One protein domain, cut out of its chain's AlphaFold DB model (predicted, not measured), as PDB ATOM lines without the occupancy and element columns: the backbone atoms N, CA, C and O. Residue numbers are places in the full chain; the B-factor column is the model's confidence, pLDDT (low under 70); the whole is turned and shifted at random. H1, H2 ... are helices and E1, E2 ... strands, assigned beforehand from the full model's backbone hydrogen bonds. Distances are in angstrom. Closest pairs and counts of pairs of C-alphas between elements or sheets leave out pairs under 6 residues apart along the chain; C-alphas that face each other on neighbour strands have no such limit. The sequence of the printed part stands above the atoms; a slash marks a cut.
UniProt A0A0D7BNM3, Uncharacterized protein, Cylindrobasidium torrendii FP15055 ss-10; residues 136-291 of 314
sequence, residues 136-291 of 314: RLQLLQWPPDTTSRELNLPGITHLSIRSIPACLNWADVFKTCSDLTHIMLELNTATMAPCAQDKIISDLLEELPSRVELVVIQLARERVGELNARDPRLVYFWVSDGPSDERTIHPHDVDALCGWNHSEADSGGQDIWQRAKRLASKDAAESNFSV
ATOM      1  N   ARG A 136     -47.041  32.918 -13.031       95.56
ATOM      2  CA  ARG A 136     -45.720  32.802 -13.651       95.56
ATOM      3  C   ARG A 136     -44.663  33.325 -12.694       95.56
ATOM      4  O   ARG A 136     -44.740  34.465 -12.236       95.56
ATOM      5  N   LEU A 137     -43.676  32.489 -12.402       94.75
ATOM      6  CA  LEU A 137     -42.558  32.840 -11.543       94.75
ATOM      7  C   LEU A 137     -41.251  32.567 -12.270       94.75
ATOM      8  O   LEU A 137     -41.015  31.467 -12.766       94.75
ATOM      9  N   GLN A 138     -40.377  33.560 -12.276       93.25
ATOM     10  CA  GLN A 138     -39.009  33.407 -12.725       93.25
ATOM     11  C   GLN A 138     -38.039  33.708 -11.599       93.25
ATOM     12  O   GLN A 138     -38.145  34.712 -10.896       93.25
ATOM     13  N   LEU A 139     -37.071  32.815 -11.462       92.31
ATOM     14  CA  LEU A 139     -36.008  32.892 -10.487       92.31
ATOM     15  C   LEU A 139     -34.690  32.921 -11.243       92.31
ATOM     16  O   LEU A 139     -34.358  31.997 -11.988       92.31
ATOM     17  N   LEU A 140     -33.903  33.971 -11.027       88.56
ATOM     18  CA  LEU A 140     -32.548  34.004 -11.580       88.56
ATOM     19  C   LEU A 140     -31.682  32.882 -11.004       88.56
ATOM     20  O   LEU A 140     -30.819  32.346 -11.689       88.56
ATOM     21  N   GLN A 141     -31.926  32.508  -9.752       87.75
ATOM     22  CA  GLN A 141     -31.232  31.411  -9.110       87.75
ATOM     23  C   GLN A 141     -32.112  30.804  -8.022       87.75
ATOM     24  O   GLN A 141     -32.757  31.524  -7.255       87.75
ATOM     25  N   TRP A 142     -32.128  29.474  -7.961       87.12
ATOM     26  CA  TRP A 142     -32.836  28.763  -6.905       87.12
ATOM     27  C   TRP A 142     -32.092  28.900  -5.561       87.12
ATOM     28  O   TRP A 142     -30.859  28.806  -5.546       87.12
ATOM     29  N   PRO A 143     -32.784  29.120  -4.427       83.88
ATOM     30  CA  PRO A 143     -32.118  29.246  -3.135       83.88
ATOM     31  C   PRO A 143     -31.426  27.928  -2.726       83.88
ATOM     32  O   PRO A 143     -32.063  26.876  -2.771       83.88
ATOM     33  N   PRO A 144     -30.148  27.950  -2.300       77.75
ATOM     34  CA  PRO A 144     -29.401  26.727  -1.984       77.75
ATOM     35  C   PRO A 144     -29.927  25.994  -0.740       77.75
ATOM     36  O   PRO A 144     -29.899  24.768  -0.708       77.75
ATOM     37  N   ASP A 145     -30.452  26.734   0.244       73.06
ATOM     38  CA  ASP A 145     -30.777  26.209   1.580       73.06
ATOM     39  C   ASP A 145     -32.276  26.218   1.908       73.06
ATOM     40  O   ASP A 145     -32.676  25.947   3.044       73.06
ATOM     41  N   THR A 146     -33.147  26.538   0.948       62.38
ATOM     42  CA  THR A 146     -34.585  26.492   1.224       62.38
ATOM     43  C   THR A 146     -35.043  25.051   1.282       62.38
ATOM     44  O   THR A 146     -35.309  24.431   0.253       62.38
ATOM     45  N   THR A 147     -35.206  24.533   2.499       62.62
ATOM     46  CA  THR A 147     -36.099  23.394   2.696       62.62
ATOM     47  C   THR A 147     -37.470  23.795   2.141       62.62
ATOM     48  O   THR A 147     -38.015  24.837   2.509       62.62
ATOM     49  N   SER A 148     -38.023  22.994   1.229       59.97
ATOM     50  CA  SER A 148     -39.296  23.236   0.516       59.97
ATOM     51  C   SER A 148     -40.482  23.632   1.394       59.97
ATOM     52  O   SER A 148     -41.477  24.163   0.913       59.97
ATOM     53  N   ARG A 149     -40.389  23.389   2.703       62.25
ATOM     54  CA  ARG A 149     -41.450  23.623   3.683       62.25
ATOM     55  C   ARG A 149     -41.891  25.083   3.782       62.25
ATOM     56  O   ARG A 149     -43.036  25.320   4.161       62.25
ATOM     57  N   GLU A 150     -41.023  26.039   3.466       70.06
ATOM     58  CA  GLU A 150     -41.349  27.468   3.599       70.06
ATOM     59  C   GLU A 150     -41.997  28.048   2.339       70.06
ATOM     60  O   GLU A 150     -42.855  28.935   2.417       70.06
ATOM     61  N   LEU A 151     -41.657  27.495   1.176       77.56
ATOM     62  CA  LEU A 151     -42.203  27.921  -0.099       77.56
ATOM     63  C   LEU A 151     -43.500  27.147  -0.347       77.56
ATOM     64  O   LEU A 151     -43.494  25.971  -0.695       77.56
ATOM     65  N   ASN A 152     -44.634  27.809  -0.134       84.19
ATOM     66  CA  ASN A 152     -45.932  27.324  -0.597       84.19
ATOM     67  C   ASN A 152     -46.433  28.323  -1.633       84.19
ATOM     68  O   ASN A 152     -46.832  29.432  -1.263       84.19
ATOM     69  N   LEU A 153     -46.351  27.933  -2.903       89.00
ATOM     70  CA  LEU A 153     -46.657  28.770  -4.057       89.00
ATOM     71  C   LEU A 153     -47.779  28.114  -4.882       89.00
ATOM     72  O   LEU A 153     -47.558  27.729  -6.034       89.00
ATOM     73  N   PRO A 154     -48.981  27.941  -4.293       83.88
ATOM     74  CA  PRO A 154     -50.112  27.383  -5.020       83.88
ATOM     75  C   PRO A 154     -50.524  28.360  -6.129       83.88
ATOM     76  O   PRO A 154     -50.425  29.575  -5.957       83.88
ATOM     77  N   GLY A 155     -50.968  27.835  -7.267       94.81
ATOM     78  CA  GLY A 155     -51.350  28.621  -8.442       94.81
ATOM     79  C   GLY A 155     -50.220  28.917  -9.433       94.81
ATOM     80  O   GLY A 155     -50.506  29.327 -10.559       94.81
ATOM     81  N   ILE A 156     -48.950  28.663  -9.085       96.31
ATOM     82  CA  ILE A 156     -47.852  28.790 -10.053       96.31
ATOM     83  C   ILE A 156     -47.956  27.673 -11.090       96.31
ATOM     84  O   ILE A 156     -47.757  26.499 -10.786       96.31
ATOM     85  N   THR A 157     -48.227  28.069 -12.332       96.56
ATOM     86  CA  THR A 157     -48.353  27.175 -13.489       96.56
ATOM     87  C   THR A 157     -47.098  27.169 -14.352       96.56
ATOM     88  O   THR A 157     -46.806  26.147 -14.970       96.56
ATOM     89  N   HIS A 158     -46.340  28.270 -14.369       95.38
ATOM     90  CA  HIS A 158     -45.100  28.385 -15.129       95.38
ATOM     91  C   HIS A 158     -43.940  28.787 -14.216       95.38
ATOM     92  O   HIS A 158     -44.013  29.807 -13.524       95.38
ATOM     93  N   LEU A 159     -42.861  28.007 -14.248       94.94
ATOM     94  CA  LEU A 159     -41.645  28.255 -13.477       94.94
ATOM     95  C   LEU A 159     -40.441  28.328 -14.413       94.94
ATOM     96  O   LEU A 159     -40.189  27.393 -15.167       94.94
ATOM     97  N   SER A 160     -39.681  29.418 -14.336       93.94
ATOM     98  CA  SER A 160     -38.390  29.558 -15.016       93.94
ATOM     99  C   SER A 160     -37.265  29.705 -13.995       93.94
ATOM    100  O   SER A 160     -37.373  30.514 -13.072       93.94
ATOM    101  N   ILE A 161     -36.195  28.922 -14.134       93.00
ATOM    102  CA  ILE A 161     -35.024  28.955 -13.251       93.00
ATOM    103  C   ILE A 161     -33.769  29.110 -14.107       93.00
ATOM    104  O   ILE A 161     -33.448  28.222 -14.894       93.00
ATOM    105  N   ARG A 162     -33.035  30.219 -13.937       89.62
ATOM    106  CA  ARG A 162     -31.834  30.481 -14.749       89.62
ATOM    107  C   ARG A 162     -30.547  29.847 -14.209       89.62
ATOM    108  O   ARG A 162     -29.594  29.612 -14.940       89.62
ATOM    109  N   SER A 163     -30.483  29.611 -12.904       88.69
ATOM    110  CA  SER A 163     -29.312  29.028 -12.251       88.69
ATOM    111  C   SER A 163     -29.763  28.009 -11.222       88.69
ATOM    112  O   SER A 163     -30.416  28.339 -10.224       88.69
ATOM    113  N   ILE A 164     -29.451  26.750 -11.511       88.94
ATOM    114  CA  ILE A 164     -29.928  25.595 -10.760       88.94
ATOM    115  C   ILE A 164     -28.756  25.012  -9.969       88.94
ATOM    116  O   ILE A 164     -27.722  24.693 -10.562       88.94
ATOM    117  N   PRO A 165     -28.882  24.850  -8.642       87.44
ATOM    118  CA  PRO A 165     -27.879  24.148  -7.866       87.44
ATOM    119  C   PRO A 165     -27.862  22.668  -8.260       87.44
ATOM    120  O   PRO A 165     -28.906  22.048  -8.440       87.44
ATOM    121  N   ALA A 166     -26.670  22.073  -8.332       85.06
ATOM    122  CA  ALA A 166     -26.504  20.665  -8.712       85.06
ATOM    123  C   ALA A 166     -27.218  19.671  -7.773       85.06
ATOM    124  O   ALA A 166     -27.427  18.520  -8.139       85.06
ATOM    125  N   CYS A 167     -27.572  20.108  -6.564       84.62
ATOM    126  CA  CYS A 167     -28.276  19.334  -5.545       84.62
ATOM    127  C   CYS A 167     -29.764  19.707  -5.408       84.62
ATOM    128  O   CYS A 167     -30.354  19.443  -4.361       84.62
ATOM    129  N   LEU A 168     -30.370  20.343  -6.419       89.75
ATOM    130  CA  LEU A 168     -31.791  20.686  -6.374       89.75
ATOM    131  C   LEU A 168     -32.653  19.425  -6.202       89.75
ATOM    132  O   LEU A 168     -32.589  18.504  -7.010       89.75
ATOM    133  N   ASN A 169     -33.492  19.408  -5.167       91.75
ATOM    134  CA  ASN A 169     -34.480  18.356  -4.964       91.75
ATOM    135  C   ASN A 169     -35.770  18.693  -5.732       91.75
ATOM    136  O   ASN A 169     -36.538  19.560  -5.317       91.75
ATOM    137  N   TRP A 170     -36.020  18.010  -6.847       93.50
ATOM    138  CA  TRP A 170     -37.188  18.269  -7.694       93.50
ATOM    139  C   TRP A 170     -38.520  17.916  -7.034       93.50
ATOM    140  O   TRP A 170     -39.481  18.672  -7.175       93.50
ATOM    141  N   ALA A 171     -38.579  16.841  -6.242       93.31
ATOM    142  CA  ALA A 171     -39.789  16.469  -5.506       93.31
ATOM    143  C   ALA A 171     -40.256  17.607  -4.579       93.31
ATOM    144  O   ALA A 171     -41.447  17.901  -4.455       93.31
ATOM    145  N   ASP A 172     -39.290  18.290  -3.971       90.81
ATOM    146  CA  ASP A 172     -39.492  19.463  -3.130       90.81
ATOM    147  C   ASP A 172     -40.037  20.660  -3.930       90.81
ATOM    148  O   ASP A 172     -41.016  21.282  -3.506       90.81
ATOM    149  N   VAL A 173     -39.485  20.934  -5.118       92.00
ATOM    150  CA  VAL A 173     -39.996  21.968  -6.041       92.00
ATOM    151  C   VAL A 173     -41.449  21.682  -6.438       92.00
ATOM    152  O   VAL A 173     -42.306  22.563  -6.347       92.00
ATOM    153  N   PHE A 174     -41.759  20.445  -6.833       93.69
ATOM    154  CA  PHE A 174     -43.103  20.048  -7.277       93.69
ATOM    155  C   PHE A 174     -44.137  20.006  -6.160       93.69
ATOM    156  O   PHE A 174     -45.334  20.162  -6.413       93.69
ATOM    157  N   LYS A 175     -43.685  19.815  -4.921       92.19
ATOM    158  CA  LYS A 175     -44.528  19.943  -3.739       92.19
ATOM    159  C   LYS A 175     -44.873  21.403  -3.445       92.19
ATOM    160  O   LYS A 175     -46.010  21.685  -3.076       92.19
ATOM    161  N   THR A 176     -43.914  22.313  -3.612       90.62
ATOM    162  CA  THR A 176     -44.100  23.763  -3.443       90.62
ATOM    163  C   THR A 176     -44.996  24.372  -4.526       90.62
ATOM    164  O   THR A 176     -45.826  25.227  -4.214       90.62
ATOM    165  N   CYS A 177     -44.837  23.932  -5.777       93.94
ATOM    166  CA  CYS A 177     -45.590  24.398  -6.944       93.94
ATOM    167  C   CYS A 177     -46.531  23.287  -7.438       93.94
ATOM    168  O   CYS A 177     -46.291  22.647  -8.464       93.94
ATOM    169  N   SER A 178     -47.609  23.026  -6.696       94.50
ATOM    170  CA  SER A 178     -48.517  21.907  -6.983       94.50
ATOM    171  C   SER A 178     -49.321  22.049  -8.278       94.50
ATOM    172  O   SER A 178     -49.846  21.051  -8.755       94.50
ATOM    173  N   ASP A 179     -49.416  23.246  -8.855       96.31
ATOM    174  CA  ASP A 179     -50.184  23.512 -10.084       96.31
ATOM    175  C   ASP A 179     -49.284  23.679 -11.317       96.31
ATOM    176  O   ASP A 179     -49.719  24.139 -12.374       96.31
ATOM    177  N   LEU A 180     -48.008  23.303 -11.184       96.69
ATOM    178  CA  LEU A 180     -47.008  23.507 -12.218       96.69
ATOM    179  C   LEU A 180     -47.314  22.666 -13.461       96.69
ATOM    180  O   LEU A 180     -47.462  21.445 -13.377       96.69
ATOM    181  N   THR A 181     -47.374  23.334 -14.611       96.88
ATOM    182  CA  THR A 181     -47.621  22.732 -15.933       96.88
ATOM    183  C   THR A 181     -46.455  22.967 -16.896       96.88
ATOM    184  O   THR A 181     -46.258  22.172 -17.810       96.88
ATOM    185  N   HIS A 182     -45.668  24.025 -16.684       96.25
ATOM    186  CA  HIS A 182     -44.588  24.452 -17.572       96.25
ATOM    187  C   HIS A 182     -43.321  24.767 -16.777       96.25
ATOM    188  O   HIS A 182     -43.366  25.498 -15.783       96.25
ATOM    189  N   ILE A 183     -42.185  24.243 -17.234       95.94
ATOM    190  CA  ILE A 183     -40.882  24.437 -16.591       95.94
ATOM    191  C   ILE A 183     -39.880  24.898 -17.635       95.94
ATOM    192  O   ILE A 183     -39.821  24.329 -18.719       95.94
ATOM    193  N   MET A 184     -39.080  25.905 -17.307       95.06
ATOM    194  CA  MET A 184     -37.955  26.348 -18.120       95.06
ATOM    195  C   MET A 184     -36.700  26.413 -17.266       95.06
ATOM    196  O   MET A 184     -36.681  27.071 -16.229       95.06
ATOM    197  N   LEU A 185     -35.651  25.736 -17.707       94.19
ATOM    198  CA  LEU A 185     -34.378  25.639 -17.011       94.19
ATOM    199  C   LEU A 185     -33.279  26.188 -17.908       94.19
ATOM    200  O   LEU A 185     -33.106  25.702 -19.022       94.19
ATOM    201  N   GLU A 186     -32.514  27.158 -17.425       92.12
ATOM    202  CA  GLU A 186     -31.274  27.564 -18.083       92.12
ATOM    203  C   GLU A 186     -30.113  26.805 -17.444       92.12
ATOM    204  O   GLU A 186     -29.857  26.896 -16.241       92.12
ATOM    205  N   LEU A 187     -29.419  26.010 -18.254       90.62
ATOM    206  CA  LEU A 187     -28.233  25.282 -17.834       90.62
ATOM    207  C   LEU A 187     -27.006  26.011 -18.373       90.62
ATOM    208  O   LEU A 187     -26.766  26.086 -19.584       90.62
ATOM    209  N   ASN A 188     -26.208  26.548 -17.453       86.00
ATOM    210  CA  ASN A 188     -24.966  27.214 -17.803       86.00
ATOM    211  C   ASN A 188     -23.880  26.174 -18.107       86.00
ATOM    212  O   ASN A 188     -23.215  25.640 -17.218       86.00
ATOM    213  N   THR A 189     -23.675  25.913 -19.395       82.56
ATOM    214  CA  THR A 189     -22.682  24.949 -19.880       82.56
ATOM    215  C   THR A 189     -21.236  25.363 -19.597       82.56
ATOM    216  O   THR A 189     -20.353  24.511 -19.617       82.56
ATOM    217  N   ALA A 190     -20.974  26.642 -19.294       84.81
ATOM    218  CA  ALA A 190     -19.633  27.118 -18.964       84.81
ATOM    219  C   ALA A 190     -19.212  26.762 -17.530       84.81
ATOM    220  O   ALA A 190     -18.021  26.622 -17.261       84.81
ATOM    221  N   THR A 191     -20.169  26.622 -16.611       86.38
ATOM    222  CA  THR A 191     -19.896  26.339 -15.192       86.38
ATOM    223  C   THR A 191     -20.249  24.910 -14.790       86.38
ATOM    224  O   THR A 191     -19.776  24.432 -13.759       86.38
ATOM    225  N   MET A 192     -21.050  24.209 -15.596       87.12
ATOM    226  CA  MET A 192     -21.508  22.855 -15.311       87.12
ATOM    227  C   MET A 192     -20.903  21.819 -16.254       87.12
ATOM    228  O   MET A 192     -21.079  21.896 -17.470       87.12
ATOM    229  N   ALA A 193     -20.288  20.780 -15.683       89.19
ATOM    230  CA  ALA A 193     -19.847  19.614 -16.443       89.19
ATOM    231  C   ALA A 193     -21.036  18.919 -17.151       89.19
ATOM    232  O   ALA A 193     -22.123  18.853 -16.567       89.19
ATOM    233  N   PRO A 194     -20.853  18.341 -18.356       88.38
ATOM    234  CA  PRO A 194     -21.930  17.665 -19.089       88.38
ATOM    235  C   PRO A 194     -22.650  16.579 -18.277       88.38
ATOM    236  O   PRO A 194     -23.875  16.534 -18.261       88.38
ATOM    237  N   CYS A 195     -21.910  15.773 -17.506       89.56
ATOM    238  CA  CYS A 195     -22.498  14.745 -16.643       89.56
ATOM    239  C   CYS A 195     -23.398  15.322 -15.538       89.56
ATOM    240  O   CYS A 195     -24.371  14.684 -15.146       89.56
ATOM    241  N   ALA A 196     -23.105  16.531 -15.048       90.38
ATOM    242  CA  ALA A 196     -23.950  17.206 -14.070       90.38
ATOM    243  C   ALA A 196     -25.247  17.712 -14.715       90.38
ATOM    244  O   ALA A 196     -26.302  17.622 -14.098       90.38
ATOM    245  N   GLN A 197     -25.187  18.197 -15.960       90.00
ATOM    246  CA  GLN A 197     -26.382  18.588 -16.717       90.00
ATOM    247  C   GLN A 197     -27.290  17.379 -16.964       90.00
ATOM    248  O   GLN A 197     -28.486  17.451 -16.695       90.00
ATOM    249  N   ASP A 198     -26.709  16.261 -17.408       90.44
ATOM    250  CA  ASP A 198     -27.444  15.014 -17.643       90.44
ATOM    251  C   ASP A 198     -28.096  14.503 -16.366       90.44
ATOM    252  O   ASP A 198     -29.260  14.114 -16.387       90.44
ATOM    253  N   LYS A 199     -27.372  14.572 -15.243       91.75
ATOM    254  CA  LYS A 199     -27.920  14.213 -13.941       91.75
ATOM    255  C   LYS A 199     -29.112  15.099 -13.568       91.75
ATOM    256  O   LYS A 199     -30.149  14.557 -13.215       91.75
ATOM    257  N   ILE A 200     -29.002  16.427 -13.686       92.75
ATOM    258  CA  ILE A 200     -30.121  17.337 -13.371       92.75
ATOM    259  C   ILE A 200     -31.347  17.023 -14.228       92.75
ATOM    260  O   ILE A 200     -32.460  17.021 -13.708       92.75
ATOM    261  N   ILE A 201     -31.150  16.775 -15.526       93.94
ATOM    262  CA  ILE A 201     -32.244  16.453 -16.446       93.94
ATOM    263  C   ILE A 201     -32.847  15.086 -16.099       93.94
ATOM    264  O   ILE A 201     -34.066  14.969 -16.068       93.94
ATOM    265  N   SER A 202     -32.030  14.073 -15.797       94.06
ATOM    266  CA  SER A 202     -32.519  12.752 -15.373       94.06
ATOM    267  C   SER A 202     -33.333  12.850 -14.085       94.06
ATOM    268  O   SER A 202     -34.489  12.443 -14.071       94.06
ATOM    269  N   ASP A 203     -32.769  13.479 -13.047       94.50
ATOM    270  CA  ASP A 203     -33.436  13.670 -11.756       94.50
ATOM    271  C   ASP A 203     -34.765  14.435 -11.929       94.50
ATOM    272  O   ASP A 203     -35.763  14.124 -11.281       94.50
ATOM    273  N   LEU A 204     -34.794  15.445 -12.811       95.56
ATOM    274  CA  LEU A 204     -36.005  16.202 -13.134       95.56
ATOM    275  C   LEU A 204     -37.080  15.303 -13.738       95.56
ATOM    276  O   LEU A 204     -38.234  15.388 -13.327       95.56
ATOM    277  N   LEU A 205     -36.713  14.507 -14.744       95.44
ATOM    278  CA  LEU A 205     -37.644  13.660 -15.488       95.44
ATOM    279  C   LEU A 205     -38.190  12.515 -14.628       95.44
ATOM    280  O   LEU A 205     -39.367  12.184 -14.753       95.44
ATOM    281  N   GLU A 206     -37.367  11.951 -13.740       95.69
ATOM    282  CA  GLU A 206     -37.766  10.900 -12.795       95.69
ATOM    283  C   GLU A 206     -38.841  11.380 -11.808       95.69
ATOM    284  O   GLU A 206     -39.778  10.640 -11.505       95.69
ATOM    285  N   GLU A 207     -38.750  12.633 -11.359       96.31
ATOM    286  CA  GLU A 207     -39.687  13.237 -10.401       96.31
ATOM    287  C   GLU A 207     -40.830  14.016 -11.078       96.31
ATOM    288  O   GLU A 207     -41.680  14.601 -10.399       96.31
ATOM    289  N   LEU A 208     -40.859  14.064 -12.416       96.25
ATOM    290  CA  LEU A 208     -41.728  14.965 -13.166       96.25
ATOM    291  C   LEU A 208     -43.212  14.573 -13.028       96.25
ATOM    292  O   LEU A 208     -43.625  13.525 -13.540       96.25
ATOM    293  N   PRO A 209     -44.072  15.423 -12.436       96.31
ATOM    294  CA  PRO A 209     -45.491  15.120 -12.312       96.31
ATOM    295  C   PRO A 209     -46.159  14.970 -13.683       96.31
ATOM    296  O   PRO A 209     -45.833  15.682 -14.632       96.31
ATOM    297  N   SER A 210     -47.172  14.107 -13.780       96.69
ATOM    298  CA  SER A 210     -47.915  13.869 -15.030       96.69
ATOM    299  C   SER A 210     -48.644  15.103 -15.574       96.69
ATOM    300  O   SER A 210     -48.906  15.182 -16.768       96.69
ATOM    301  N   ARG A 211     -48.959  16.071 -14.707       96.94
ATOM    302  CA  ARG A 211     -49.558  17.366 -15.079       96.94
ATOM    303  C   ARG A 211     -48.592  18.322 -15.776       96.94
ATOM    304  O   ARG A 211     -49.048  19.306 -16.346       96.94
ATOM    305  N   VAL A 212     -47.280  18.095 -15.676       97.31
ATOM    306  CA  VAL A 212     -46.317  18.928 -16.391       97.31
ATOM    307  C   VAL A 212     -46.405  18.556 -17.861       97.31
ATOM    308  O   VAL A 212     -46.163  17.407 -18.226       97.31
ATOM    309  N   GLU A 213     -46.784  19.535 -18.675       96.44
ATOM    310  CA  GLU A 213     -47.024  19.395 -20.111       96.44
ATOM    311  C   GLU A 213     -45.757  19.658 -20.919       96.44
ATOM    312  O   GLU A 213     -45.569  19.067 -21.979       96.44
ATOM    313  N   LEU A 214     -44.903  20.566 -20.439       95.94
ATOM    314  CA  LEU A 214     -43.750  21.034 -21.192       95.94
ATOM    315  C   LEU A 214     -42.576  21.381 -20.274       95.94
ATOM    316  O   LEU A 214     -42.714  22.129 -19.301       95.94
ATOM    317  N   VAL A 215     -41.405  20.879 -20.650       96.12
ATOM    318  CA  VAL A 215     -40.111  21.186 -20.049       96.12
ATOM    319  C   VAL A 215     -39.206  21.767 -21.124       96.12
ATOM    320  O   VAL A 215     -38.905  21.123 -22.123       96.12
ATOM    321  N   VAL A 216     -38.754  22.991 -20.900       94.44
ATOM    322  CA  VAL A 216     -37.837  23.709 -21.776       94.44
ATOM    323  C   VAL A 216     -36.460  23.738 -21.129       94.44
ATOM    324  O   VAL A 216     -36.301  24.251 -20.025       94.44
ATOM    325  N   ILE A 217     -35.454  23.217 -21.819       94.00
ATOM    326  CA  ILE A 217     -34.055  23.312 -21.403       94.00
ATOM    327  C   ILE A 217     -33.353  24.289 -22.335       94.00
ATOM    328  O   ILE A 217     -33.179  24.022 -23.523       94.00
ATOM    329  N   GLN A 218     -32.942  25.426 -21.786       91.88
ATOM    330  CA  GLN A 218     -32.129  26.412 -22.473       91.88
ATOM    331  C   GLN A 218     -30.656  26.177 -22.137       91.88
ATOM    332  O   GLN A 218     -30.245  26.218 -20.977       91.88
ATOM    333  N   LEU A 219     -29.844  25.952 -23.162       89.12
ATOM    334  CA  LEU A 219     -28.401  25.794 -23.034       89.12
ATOM    335  C   LEU A 219     -27.724  27.117 -23.398       89.12
ATOM    336  O   LEU A 219     -27.916  27.636 -24.498       89.12
ATOM    337  N   ALA A 220     -26.914  27.662 -22.486       81.44
ATOM    338  CA  ALA A 220     -26.247  28.955 -22.689       81.44
ATOM    339  C   ALA A 220     -25.261  28.970 -23.874       81.44
ATOM    340  O   ALA A 220     -24.889  30.036 -24.358       81.44
ATOM    341  N   ARG A 221     -24.805  27.793 -24.317       78.38
ATOM    342  CA  ARG A 221     -23.982  27.588 -25.514       78.38
ATOM    343  C   ARG A 221     -24.322  26.246 -26.136       78.38
ATOM    344  O   ARG A 221     -24.816  25.360 -25.436       78.38
ATOM    345  N   GLU A 222     -23.982  26.091 -27.411       70.94
ATOM    346  CA  GLU A 222     -24.036  24.801 -28.093       70.94
ATOM    347  C   GLU A 222     -23.262  23.751 -27.286       70.94
ATOM    348  O   GLU A 222     -22.094  23.930 -26.918       70.94
ATOM    349  N   ARG A 223     -23.959  22.674 -26.927       67.94
ATOM    350  CA  ARG A 223     -23.377  21.571 -26.172       67.94
ATOM    351  C   ARG A 223     -22.621  20.662 -27.132       67.94
ATOM    352  O   ARG A 223     -23.130  20.286 -28.180       67.94
ATOM    353  N   VAL A 224     -21.429  20.240 -26.723       59.91
ATOM    354  CA  VAL A 224     -20.694  19.177 -27.413       59.91
ATOM    355  C   VAL A 224     -21.223  17.827 -26.922       59.91
ATOM    356  O   VAL A 224     -20.994  17.452 -25.771       59.91
ATOM    357  N   GLY A 225     -21.938  17.112 -27.792       72.19
ATOM    358  CA  GLY A 225     -22.481  15.774 -27.536       72.19
ATOM    359  C   GLY A 225     -24.003  15.737 -27.379       72.19
ATOM    360  O   GLY A 225     -24.632  16.725 -27.003       72.19
ATOM    361  N   GLU A 226     -24.588  14.574 -27.664       74.75
ATOM    362  CA  GLU A 226     -26.035  14.358 -27.594       74.75
ATOM    363  C   GLU A 226     -26.530  14.283 -26.143       74.75
ATOM    364  O   GLU A 226     -25.870  13.744 -25.249       74.75
ATOM    365  N   LEU A 227     -27.716  14.844 -25.911       79.31
ATOM    366  CA  LEU A 227     -28.482  14.645 -24.689       79.31
ATOM    367  C   LEU A 227     -29.263  13.339 -24.832       79.31
ATOM    368  O   LEU A 227     -30.127  13.214 -25.694       79.31
ATOM    369  N   ASN A 228     -28.958  12.361 -23.980       80.00
ATOM    370  CA  ASN A 228     -29.575  11.032 -24.056       80.00
ATOM    371  C   ASN A 228     -31.013  10.990 -23.514       80.00
ATOM    372  O   ASN A 228     -31.692   9.972 -23.648       80.00
ATOM    373  N   ALA A 229     -31.482  12.068 -22.884       86.44
ATOM    374  CA  ALA A 229     -32.817  12.128 -22.316       86.44
ATOM    375  C   ALA A 229     -33.869  12.255 -23.427       86.44
ATOM    376  O   ALA A 229     -33.847  13.193 -24.224       86.44
ATOM    377  N   ARG A 230     -34.804  11.303 -23.462       88.50
ATOM    378  CA  ARG A 230     -35.951  11.311 -24.373       88.50
ATOM    379  C   ARG A 230     -37.230  11.350 -23.549       88.50
ATOM    380  O   ARG A 230     -37.572  10.371 -22.899       88.50
ATOM    381  N   ASP A 231     -37.932  12.474 -23.601       93.38
ATOM    382  CA  ASP A 231     -39.289  12.629 -23.079       93.38
ATOM    383  C   ASP A 231     -40.060  13.513 -24.076       93.38
ATOM    384  O   ASP A 231     -39.519  14.532 -24.509       93.38
ATOM    385  N   PRO A 232     -41.289  13.153 -24.485       93.38
ATOM    386  CA  PRO A 232     -42.057  13.930 -25.465       93.38
ATOM    387  C   PRO A 232     -42.412  15.349 -24.991       93.38
ATOM    388  O   PRO A 232     -42.789  16.194 -25.799       93.38
ATOM    389  N   ARG A 233     -42.307  15.621 -23.687       94.62
ATOM    390  CA  ARG A 233     -42.530  16.940 -23.087       94.62
ATOM    391  C   ARG A 233     -41.272  17.802 -23.090       94.62
ATOM    392  O   ARG A 233     -41.343  18.961 -22.693       94.62
ATOM    393  N   LEU A 234     -40.119  17.250 -23.464       94.88
ATOM    394  CA  LEU A 234     -38.822  17.898 -23.330       94.88
ATOM    395  C   LEU A 234     -38.411  18.583 -24.631       94.88
ATOM    396  O   LEU A 234     -38.305  17.950 -25.677       94.88
ATOM    397  N   VAL A 235     -38.130  19.882 -24.550       93.06
ATOM    398  CA  VAL A 235     -37.676  20.695 -25.680       93.06
ATOM    399  C   VAL A 235     -36.384  21.398 -25.315       93.06
ATOM    400  O   VAL A 235     -36.260  22.006 -24.254       93.06
ATOM    401  N   TYR A 236     -35.434  21.350 -26.238       91.31
ATOM    402  CA  TYR A 236     -34.142  21.999 -26.097       91.31
ATOM    403  C   TYR A 236     -34.065  23.241 -26.970       91.31
ATOM    404  O   TYR A 236     -34.377  23.175 -28.162       91.31
ATOM    405  N   PHE A 237     -33.577  24.326 -26.377       89.56
ATOM    406  CA  PHE A 237     -33.086  25.493 -27.094       89.56
ATOM    407  C   PHE A 237     -31.622  25.733 -26.752       89.56
ATOM    408  O   PHE A 237     -31.159  25.417 -25.652       89.56
ATOM    409  N   TRP A 238     -30.905  26.354 -27.673       88.00
ATOM    410  CA  TRP A 238     -29.549  26.830 -27.438       88.00
ATOM    411  C   TRP A 238     -29.447  28.305 -27.775       88.00
ATOM    412  O   TRP A 238     -30.106  28.810 -28.687       88.00
ATOM    413  N   VAL A 239     -28.604  28.994 -27.018       85.19
ATOM    414  CA  VAL A 239     -28.255  30.378 -27.307       85.19
ATOM    415  C   VAL A 239     -27.112  30.392 -28.318       85.19
ATOM    416  O   VAL A 239     -26.071  29.773 -28.081       85.19
ATOM    417  N   SER A 240     -27.312  31.058 -29.454       83.69
ATOM    418  CA  SER A 240     -26.307  31.167 -30.518       83.69
ATOM    419  C   SER A 240     -26.432  32.494 -31.263       83.69
ATOM    420  O   SER A 240     -27.540  32.984 -31.459       83.69
ATOM    421  N   ASP A 241     -25.294  33.035 -31.704       82.50
ATOM    422  CA  ASP A 241     -25.207  34.174 -32.637       82.50
ATOM    423  C   ASP A 241     -25.306  33.729 -34.115       82.50
ATOM    424  O   ASP A 241     -25.162  34.533 -35.038       82.50
ATOM    425  N   GLY A 242     -25.466  32.422 -34.350       83.31
ATOM    426  CA  GLY A 242     -25.553  31.817 -35.675       83.31
ATOM    427  C   GLY A 242     -26.882  32.078 -36.399       83.31
ATOM    428  O   GLY A 242     -27.752  32.792 -35.901       83.31
ATOM    429  N   PRO A 243     -27.065  31.502 -37.603       79.94
ATOM    430  CA  PRO A 243     -28.326  31.614 -38.329       79.94
ATOM    431  C   PRO A 243     -29.494  31.064 -37.499       79.94
ATOM    432  O   PRO A 243     -29.383  30.006 -36.885       79.94
ATOM    433  N   SER A 244     -30.621  31.779 -37.513       78.38
ATOM    434  CA  SER A 244     -31.840  31.373 -36.812       78.38
ATOM    435  C   SER A 244     -32.374  30.051 -37.360       78.38
ATOM    436  O   SER A 244     -32.842  29.994 -38.498       78.38
ATOM    437  N   ASP A 245     -32.383  29.010 -36.537       86.00
ATOM    438  CA  ASP A 245     -33.239  27.844 -36.743       86.00
ATOM    439  C   ASP A 245     -34.401  27.821 -35.738       86.00
ATOM    440  O   ASP A 245     -34.556  28.709 -34.898       86.00
ATOM    441  N   GLU A 246     -35.254  26.796 -35.808       84.25
ATOM    442  CA  GLU A 246     -36.420  26.677 -34.929       84.25
ATOM    443  C   GLU A 246     -36.070  26.452 -33.448       84.25
ATOM    444  O   GLU A 246     -36.962  26.623 -32.622       84.25
ATOM    445  N   ARG A 247     -34.812  26.177 -33.080       86.38
ATOM    446  CA  ARG A 247     -34.360  25.923 -31.695       86.38
ATOM    447  C   ARG A 247     -33.303  26.917 -31.189       86.38
ATOM    448  O   ARG A 247     -32.905  26.861 -30.026       86.38
ATOM    449  N   THR A 248     -32.898  27.863 -32.024       84.38
ATOM    450  CA  THR A 248     -31.947  28.917 -31.677       84.38
ATOM    451  C   THR A 248     -32.660  30.083 -30.999       84.38
ATOM    452  O   THR A 248     -33.693  30.570 -31.472       84.38
ATOM    453  N   ILE A 249     -32.103  30.530 -29.880       81.12
ATOM    454  CA  ILE A 249     -32.475  31.763 -29.187       81.12
ATOM    455  C   ILE A 249     -31.302  32.730 -29.343       81.12
ATOM    456  O   ILE A 249     -30.163  32.360 -29.057       81.12
ATOM    457  N   HIS A 250     -31.556  33.965 -29.768       81.19
ATOM    458  CA  HIS A 250     -30.483  34.953 -29.838       81.19
ATOM    459  C   HIS A 250     -30.194  35.538 -28.454       81.19
ATOM    460  O   HIS A 250     -31.113  35.675 -27.645       81.19
ATOM    461  N   PRO A 251     -28.948  35.937 -28.141       76.69
ATOM    462  CA  PRO A 251     -28.621  36.497 -26.829       76.69
ATOM    463  C   PRO A 251     -29.480  37.699 -26.417       76.69
ATOM    464  O   PRO A 251     -29.840  37.817 -25.249       76.69
ATOM    465  N   HIS A 252     -29.848  38.566 -27.366       73.19
ATOM    466  CA  HIS A 252     -30.717  39.718 -27.097       73.19
ATOM    467  C   HIS A 252     -32.152  39.306 -26.735       73.19
ATOM    468  O   HIS A 252     -32.811  39.998 -25.960       73.19
ATOM    469  N   ASP A 253     -32.601  38.141 -27.208       69.81
ATOM    470  CA  ASP A 253     -33.894  37.574 -26.837       69.81
ATOM    471  C   ASP A 253     -33.872  36.999 -25.422       69.81
ATOM    472  O   ASP A 253     -34.917  36.902 -24.796       69.81
ATOM    473  N   VAL A 254     -32.711  36.645 -24.860       67.19
ATOM    474  CA  VAL A 254     -32.629  36.066 -23.504       67.19
ATOM    475  C   VAL A 254     -33.116  37.047 -22.434       67.19
ATOM    476  O   VAL A 254     -33.793  36.660 -21.478       67.19
ATOM    477  N   ASP A 255     -32.848  38.336 -22.622       63.84
ATOM    478  CA  ASP A 255     -33.383  39.375 -21.744       63.84
ATOM    479  C   ASP A 255     -34.875  39.637 -22.000       63.84
ATOM    480  O   ASP A 255     -35.598  39.993 -21.065       63.84
ATOM    481  N   ALA A 256     -35.358  39.403 -23.226       56.97
ATOM    482  CA  ALA A 256     -36.784  39.423 -23.556       56.97
ATOM    483  C   ALA A 256     -37.529  38.201 -22.980       56.97
ATOM    484  O   ALA A 256     -38.663  38.329 -22.518       56.97
ATOM    485  N   LEU A 257     -36.868  37.041 -22.881       53.41
ATOM    486  CA  LEU A 257     -37.378  35.838 -22.215       53.41
ATOM    487  C   LEU A 257     -37.603  36.065 -20.722       53.41
ATOM    488  O   LEU A 257     -38.517  35.475 -20.145       53.41
ATOM    489  N   CYS A 258     -36.845  36.982 -20.109       54.62
ATOM    490  CA  CYS A 258     -37.097  37.420 -18.737       54.62
ATOM    491  C   CYS A 258     -38.420  38.195 -18.575       54.62
ATOM    492  O   CYS A 258     -38.877  38.436 -17.458       54.62
ATOM    493  N   GLY A 259     -39.039  38.602 -19.684       52.22
ATOM    494  CA  GLY A 259     -40.295  39.332 -19.700       52.22
ATOM    495  C   GLY A 259     -41.546  38.468 -19.585       52.22
ATOM    496  O   GLY A 259     -42.585  39.012 -19.221       52.22
ATOM    497  N   TRP A 260     -41.496  37.168 -19.925       56.97
ATOM    498  CA  TRP A 260     -42.680  36.313 -20.208       56.97
ATOM    499  C   TRP A 260     -43.695  36.901 -21.200       56.97
ATOM    500  O   TRP A 260     -44.739  36.297 -21.464       56.97
ATOM    501  N   ASN A 261     -43.416  38.096 -21.697       46.88
ATOM    502  CA  ASN A 261     -44.309  38.944 -22.434       46.88
ATOM    503  C   ASN A 261     -43.775  38.984 -23.848       46.88
ATOM    504  O   ASN A 261     -42.580  39.171 -24.069       46.88
ATOM    505  N   HIS A 262     -44.707  38.732 -24.757       46.31
ATOM    506  CA  HIS A 262     -44.588  38.753 -26.199       46.31
ATOM    507  C   HIS A 262     -43.476  39.690 -26.684       46.31
ATOM    508  O   HIS A 262     -43.648  40.906 -26.710       46.31
ATOM    509  N   SER A 263     -42.347  39.121 -27.114       39.94
ATOM    510  CA  SER A 263     -41.453  39.802 -28.047       39.94
ATOM    511  C   SER A 263     -42.143  39.813 -29.420       39.94
ATOM    512  O   SER A 263     -41.756  39.096 -30.338       39.94
ATOM    513  N   GLU A 264     -43.241  40.560 -29.534       43.97
ATOM    514  CA  GLU A 264     -43.976  40.741 -30.793       43.97
ATOM    515  C   GLU A 264     -43.393  41.882 -31.639       43.97
ATOM    516  O   GLU A 264     -43.739  42.003 -32.811       43.97
ATOM    517  N   ALA A 265     -42.477  42.681 -31.079       40.97
ATOM    518  CA  ALA A 265     -42.073  43.947 -31.680       40.97
ATOM    519  C   ALA A 265     -41.255  43.827 -32.973       40.97
ATOM    520  O   ALA A 265     -41.300  44.755 -33.764       40.97
ATOM    521  N   ASP A 266     -40.585  42.707 -33.269       37.19
ATOM    522  CA  ASP A 266     -39.907  42.570 -34.560       37.19
ATOM    523  C   ASP A 266     -39.929  41.121 -35.079       37.19
ATOM    524  O   ASP A 266     -39.367  40.206 -34.484       37.19
ATOM    525  N   SER A 267     -40.560  40.923 -36.246       39.03
ATOM    526  CA  SER A 267     -40.500  39.737 -37.134       39.03
ATOM    527  C   SER A 267     -41.393  38.505 -36.868       39.03
ATOM    528  O   SER A 267     -41.156  37.441 -37.441       39.03
ATOM    529  N   GLY A 268     -42.483  38.629 -36.102       51.69
ATOM    530  CA  GLY A 268     -43.434  37.517 -35.904       51.69
ATOM    531  C   GLY A 268     -43.006  36.522 -34.819       51.69
ATOM    532  O   GLY A 268     -43.351  35.337 -34.885       51.69
ATOM    533  N   GLY A 269     -42.247  37.012 -33.834       50.84
ATOM    534  CA  GLY A 269     -41.754  36.263 -32.685       50.84
ATOM    535  C   GLY A 269     -42.893  35.648 -31.883       50.84
ATOM    536  O   GLY A 269     -43.599  36.319 -31.136       50.84
ATOM    537  N   GLN A 270     -43.084  34.343 -32.044       59.16
ATOM    538  CA  GLN A 270     -43.985  33.599 -31.179       59.16
ATOM    539  C   GLN A 270     -43.393  33.481 -29.782       59.16
ATOM    540  O   GLN A 270     -42.195  33.235 -29.633       59.16
ATOM    541  N   ASP A 271     -44.264  33.573 -28.777       79.56
ATOM    542  CA  ASP A 271     -43.957  33.239 -27.389       79.56
ATOM    543  C   ASP A 271     -43.144  31.931 -27.318       79.56
ATOM    544  O   ASP A 271     -43.514  30.928 -27.942       79.56
ATOM    545  N   ILE A 272     -42.031  31.929 -26.573       83.69
ATOM    546  CA  ILE A 272     -41.131  30.769 -26.464       83.69
ATOM    547  C   ILE A 272     -41.895  29.508 -26.064       83.69
ATOM    548  O   ILE A 272     -41.586  28.423 -26.550       83.69
ATOM    549  N   TRP A 273     -42.938  29.648 -25.246       87.19
ATOM    550  CA  TRP A 273     -43.780  28.535 -24.827       87.19
ATOM    551  C   TRP A 273     -44.601  27.975 -25.981       87.19
ATOM    552  O   TRP A 273     -44.699  26.760 -26.131       87.19
ATOM    553  N   GLN A 274     -45.144  28.832 -26.845       88.69
ATOM    554  CA  GLN A 274     -45.845  28.399 -28.054       88.69
ATOM    555  C   GLN A 274     -44.882  27.744 -29.047       88.69
ATOM    556  O   GLN A 274     -45.178  26.676 -29.588       88.69
ATOM    557  N   ARG A 275     -43.697  28.338 -29.242       88.75
ATOM    558  CA  ARG A 275     -42.626  27.757 -30.063       88.75
ATOM    559  C   ARG A 275     -42.228  26.376 -29.541       88.75
ATOM    560  O   ARG A 275     -42.209  25.427 -30.318       88.75
ATOM    561  N   ALA A 276     -42.008  26.246 -28.237       90.50
ATOM    562  CA  ALA A 276     -41.678  24.991 -27.581       90.50
ATOM    563  C   ALA A 276     -42.802  23.952 -27.710       90.50
ATOM    564  O   ALA A 276     -42.532  22.822 -28.095       90.50
ATOM    565  N   LYS A 277     -44.073  24.321 -27.497       92.44
ATOM    566  CA  LYS A 277     -45.211  23.398 -27.687       92.44
ATOM    567  C   LYS A 277     -45.290  22.849 -29.109       92.44
ATOM    568  O   LYS A 277     -45.552  21.659 -29.292       92.44
ATOM    569  N   ARG A 278     -45.055  23.693 -30.120       93.12
ATOM    570  CA  ARG A 278     -45.014  23.249 -31.522       93.12
ATOM    571  C   ARG A 278     -43.873  22.266 -31.766       93.12
ATOM    572  O   ARG A 278     -44.106  21.242 -32.399       93.12
ATOM    573  N   LEU A 279     -42.681  22.551 -31.237       91.75
ATOM    574  CA  LEU A 279     -41.527  21.655 -31.335       91.75
ATOM    575  C   LEU A 279     -41.784  20.315 -30.642       91.75
ATOM    576  O   LEU A 279     -41.605  19.281 -31.271       91.75
ATOM    577  N   ALA A 280     -42.297  20.323 -29.409       92.50
ATOM    578  CA  ALA A 280     -42.666  19.105 -28.686       92.50
ATOM    579  C   ALA A 280     -43.668  18.253 -29.484       92.50
ATOM    580  O   ALA A 280     -43.518  17.040 -29.606       92.50
ATOM    581  N   SER A 281     -44.668  18.898 -30.094       93.00
ATOM    582  CA  SER A 281     -45.667  18.215 -30.928       93.00
ATOM    583  C   SER A 281     -45.052  17.598 -32.190       93.00
ATOM    584  O   SER A 281     -45.443  16.502 -32.593       93.00
ATOM    585  N   LYS A 282     -44.088  18.287 -32.814       92.81
ATOM    586  CA  LYS A 282     -43.357  17.812 -33.995       92.81
ATOM    587  C   LYS A 282     -42.462  16.617 -33.651       92.81
ATOM    588  O   LYS A 282     -42.568  15.584 -34.305       92.81
ATOM    589  N   ASP A 283     -41.682  16.719 -32.577       89.44
ATOM    590  CA  ASP A 283     -40.799  15.648 -32.096       89.44
ATOM    591  C   ASP A 283     -41.603  14.391 -31.705       89.44
ATOM    592  O   ASP A 283     -41.235  13.255 -32.028       89.44
ATOM    593  N   ALA A 284     -42.761  14.583 -31.062       89.69
ATOM    594  CA  ALA A 284     -43.680  13.497 -30.737       89.69
ATOM    595  C   ALA A 284     -44.248  12.816 -31.996       89.69
ATOM    596  O   ALA A 284     -44.406  11.596 -32.013       89.69
ATOM    597  N   ALA A 285     -44.526  13.565 -33.067       90.56
ATOM    598  CA  ALA A 285     -44.979  12.982 -34.327       90.56
ATOM    599  C   ALA A 285     -43.870  12.156 -35.000       90.56
ATOM    600  O   ALA A 285     -44.117  11.019 -35.396       90.56
ATOM    601  N   GLU A 286     -42.646  12.684 -35.077       90.06
ATOM    602  CA  GLU A 286     -41.502  12.023 -35.724       90.06
ATOM    603  C   GLU A 286     -41.081  10.728 -35.005       90.06
ATOM    604  O   GLU A 286     -40.788   9.720 -35.654       90.06
ATOM    605  N   SER A 287     -41.128  10.707 -33.668       85.31
ATOM    606  CA  SER A 287     -40.804   9.502 -32.888       85.31
ATOM    607  C   SER A 287     -41.756   8.325 -33.150       85.31
ATOM    608  O   SER A 287     -41.321   7.172 -33.123       85.31
ATOM    609  N   ASN A 288     -43.023   8.592 -33.488       80.69
ATOM    610  CA  ASN A 288     -44.000   7.553 -33.824       80.69
ATOM    611  C   ASN A 288     -43.765   6.930 -35.212       80.69
ATOM    612  O   ASN A 288     -44.078   5.757 -35.412       80.69
ATOM    613  N   PHE A 289     -43.185   7.674 -36.161       74.81
ATOM    614  CA  PHE A 289     -42.876   7.152 -37.498       74.81
ATOM    615  C   PHE A 289     -41.672   6.198 -37.492       74.81
ATOM    616  O   PHE A 289     -41.682   5.195 -38.203       74.81
ATOM    617  N   SER A 290     -40.667   6.437 -36.643       69.50
ATOM    618  CA  SER A 290     -39.448   5.611 -36.598       69.50
ATOM    619  C   SER A 290     -39.679   4.160 -36.144       69.50
ATOM    620  O   SER A 290     -38.843   3.302 -36.435       69.50
ATOM    621  N   VAL A 291     -40.768   3.869 -35.427       61.47
ATOM    622  CA  VAL A 291     -41.075   2.511 -34.937       61.47
ATOM    623  C   VAL A 291     -41.835   1.690 -35.986       61.47
ATOM    624  O   VAL A 291     -41.758   0.466 -35.975       61.47
TER     625      VAL A 291
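AT A GLANCE: This is residues 136 to 291 of the 314 residues of an uncharacterized protein of Cylindrobasidium torrendii FP15055 ss-10 (UniProt A0A0D7BNM3). A twisted sheet of five parallel strands makes the core, with H2 over one face and the long H4 slanting over the other, its residues 285 to 291 reaching past the sheet. H1 sits off the sheet near H2, while H3 and long loops lie round the rest. The printed part has 156 residues, with four named helices and five named strands in the chain order E1 E2 H1 E3 H2 E4 E5 H3 H4; the sheet order is E1 E2 E3 E4 E5. The class is mixed, helices and strands, with 73 residues, under half, in named elements. The whole is compact, with a radius of gyration of the C-alphas of 15.5 A and spans of 44 by 41 by 30 A.

HOW THE PARTS SIT: In the sheet, E1, residues 136 to 139, is the parallel neighbour of E2, residues 158 to 161, with N 139 and O 160 2.8 A apart. E2 neighbours E3, residues 182 to 187, with N 161 and O 184 at 2.8 A. E3 neighbours E4, residues 214 to 219, with N 185 and O 216 at 2.8 A. E4 neighbours E5, residues 234 to 239, at 27 degrees, with N 217 and O 235 at 2.8 A. H2, residues 194 to 206, runs along the strands, at 7 degrees to E4 on the local plane; the C-alphas of Leu 187 and Gln 197 are the closest of E3 and H2, 7.0 A apart. H4, residues 272 to 291, is on the opposite face, the sheet and its helices making three layers, at a height over the sheet of 6.2 A. It runs slantwise to the strands, only just, at 59 degrees to E5 on the local plane; the closest C-alphas of E5 and H4 are those of Val 235 and Ala 280, 6.0 A apart. H3, residues 251 to 257, is on the sheet; its closest C-alpha to E5 is that of Pro 251, 6.1 A from that of Val 239. H1, residues 170 to 176, is not on the sheet; it is close to but not clearly touching H2, with the C-alphas of Trp 170 and Leu 204 closest at 5.9 A. E2, H1, E3 and E3, H2, E4 are strand-helix-strand units, two parallel neighbour strands with a helix between, each with a right-handed crossover. In H1 and H2 every O i to N i+4 pair is within hydrogen-bond range; H4 has 13 of 16, and H3 has 1 of 3 beside 3 of 4 O i to N i+3 pairs.

IN THESE COORDINATES: E1 begins at C-alpha 136, (-45.720, 32.802, -13.651). E3, E4 and E5 measure 16.4 A, 16.2 A and 16.8 A from first to last C-alpha, H2 18.3 A and H4 29.5 A. H4 ends at C-alpha 291, (-41.075, 2.511, -34.937).

THE WHOLE: The two C-alphas farthest apart are those of Glu 150 and Val 291, 45.9 A. The printed part has no cut. The links E1 to E2, E4 to E5, E5 to H3 and H3 to H4 are long. The model's pLDDT is under 70 at residues 146 to 149, 223 to 224, 253 to 270 and 290 to 291.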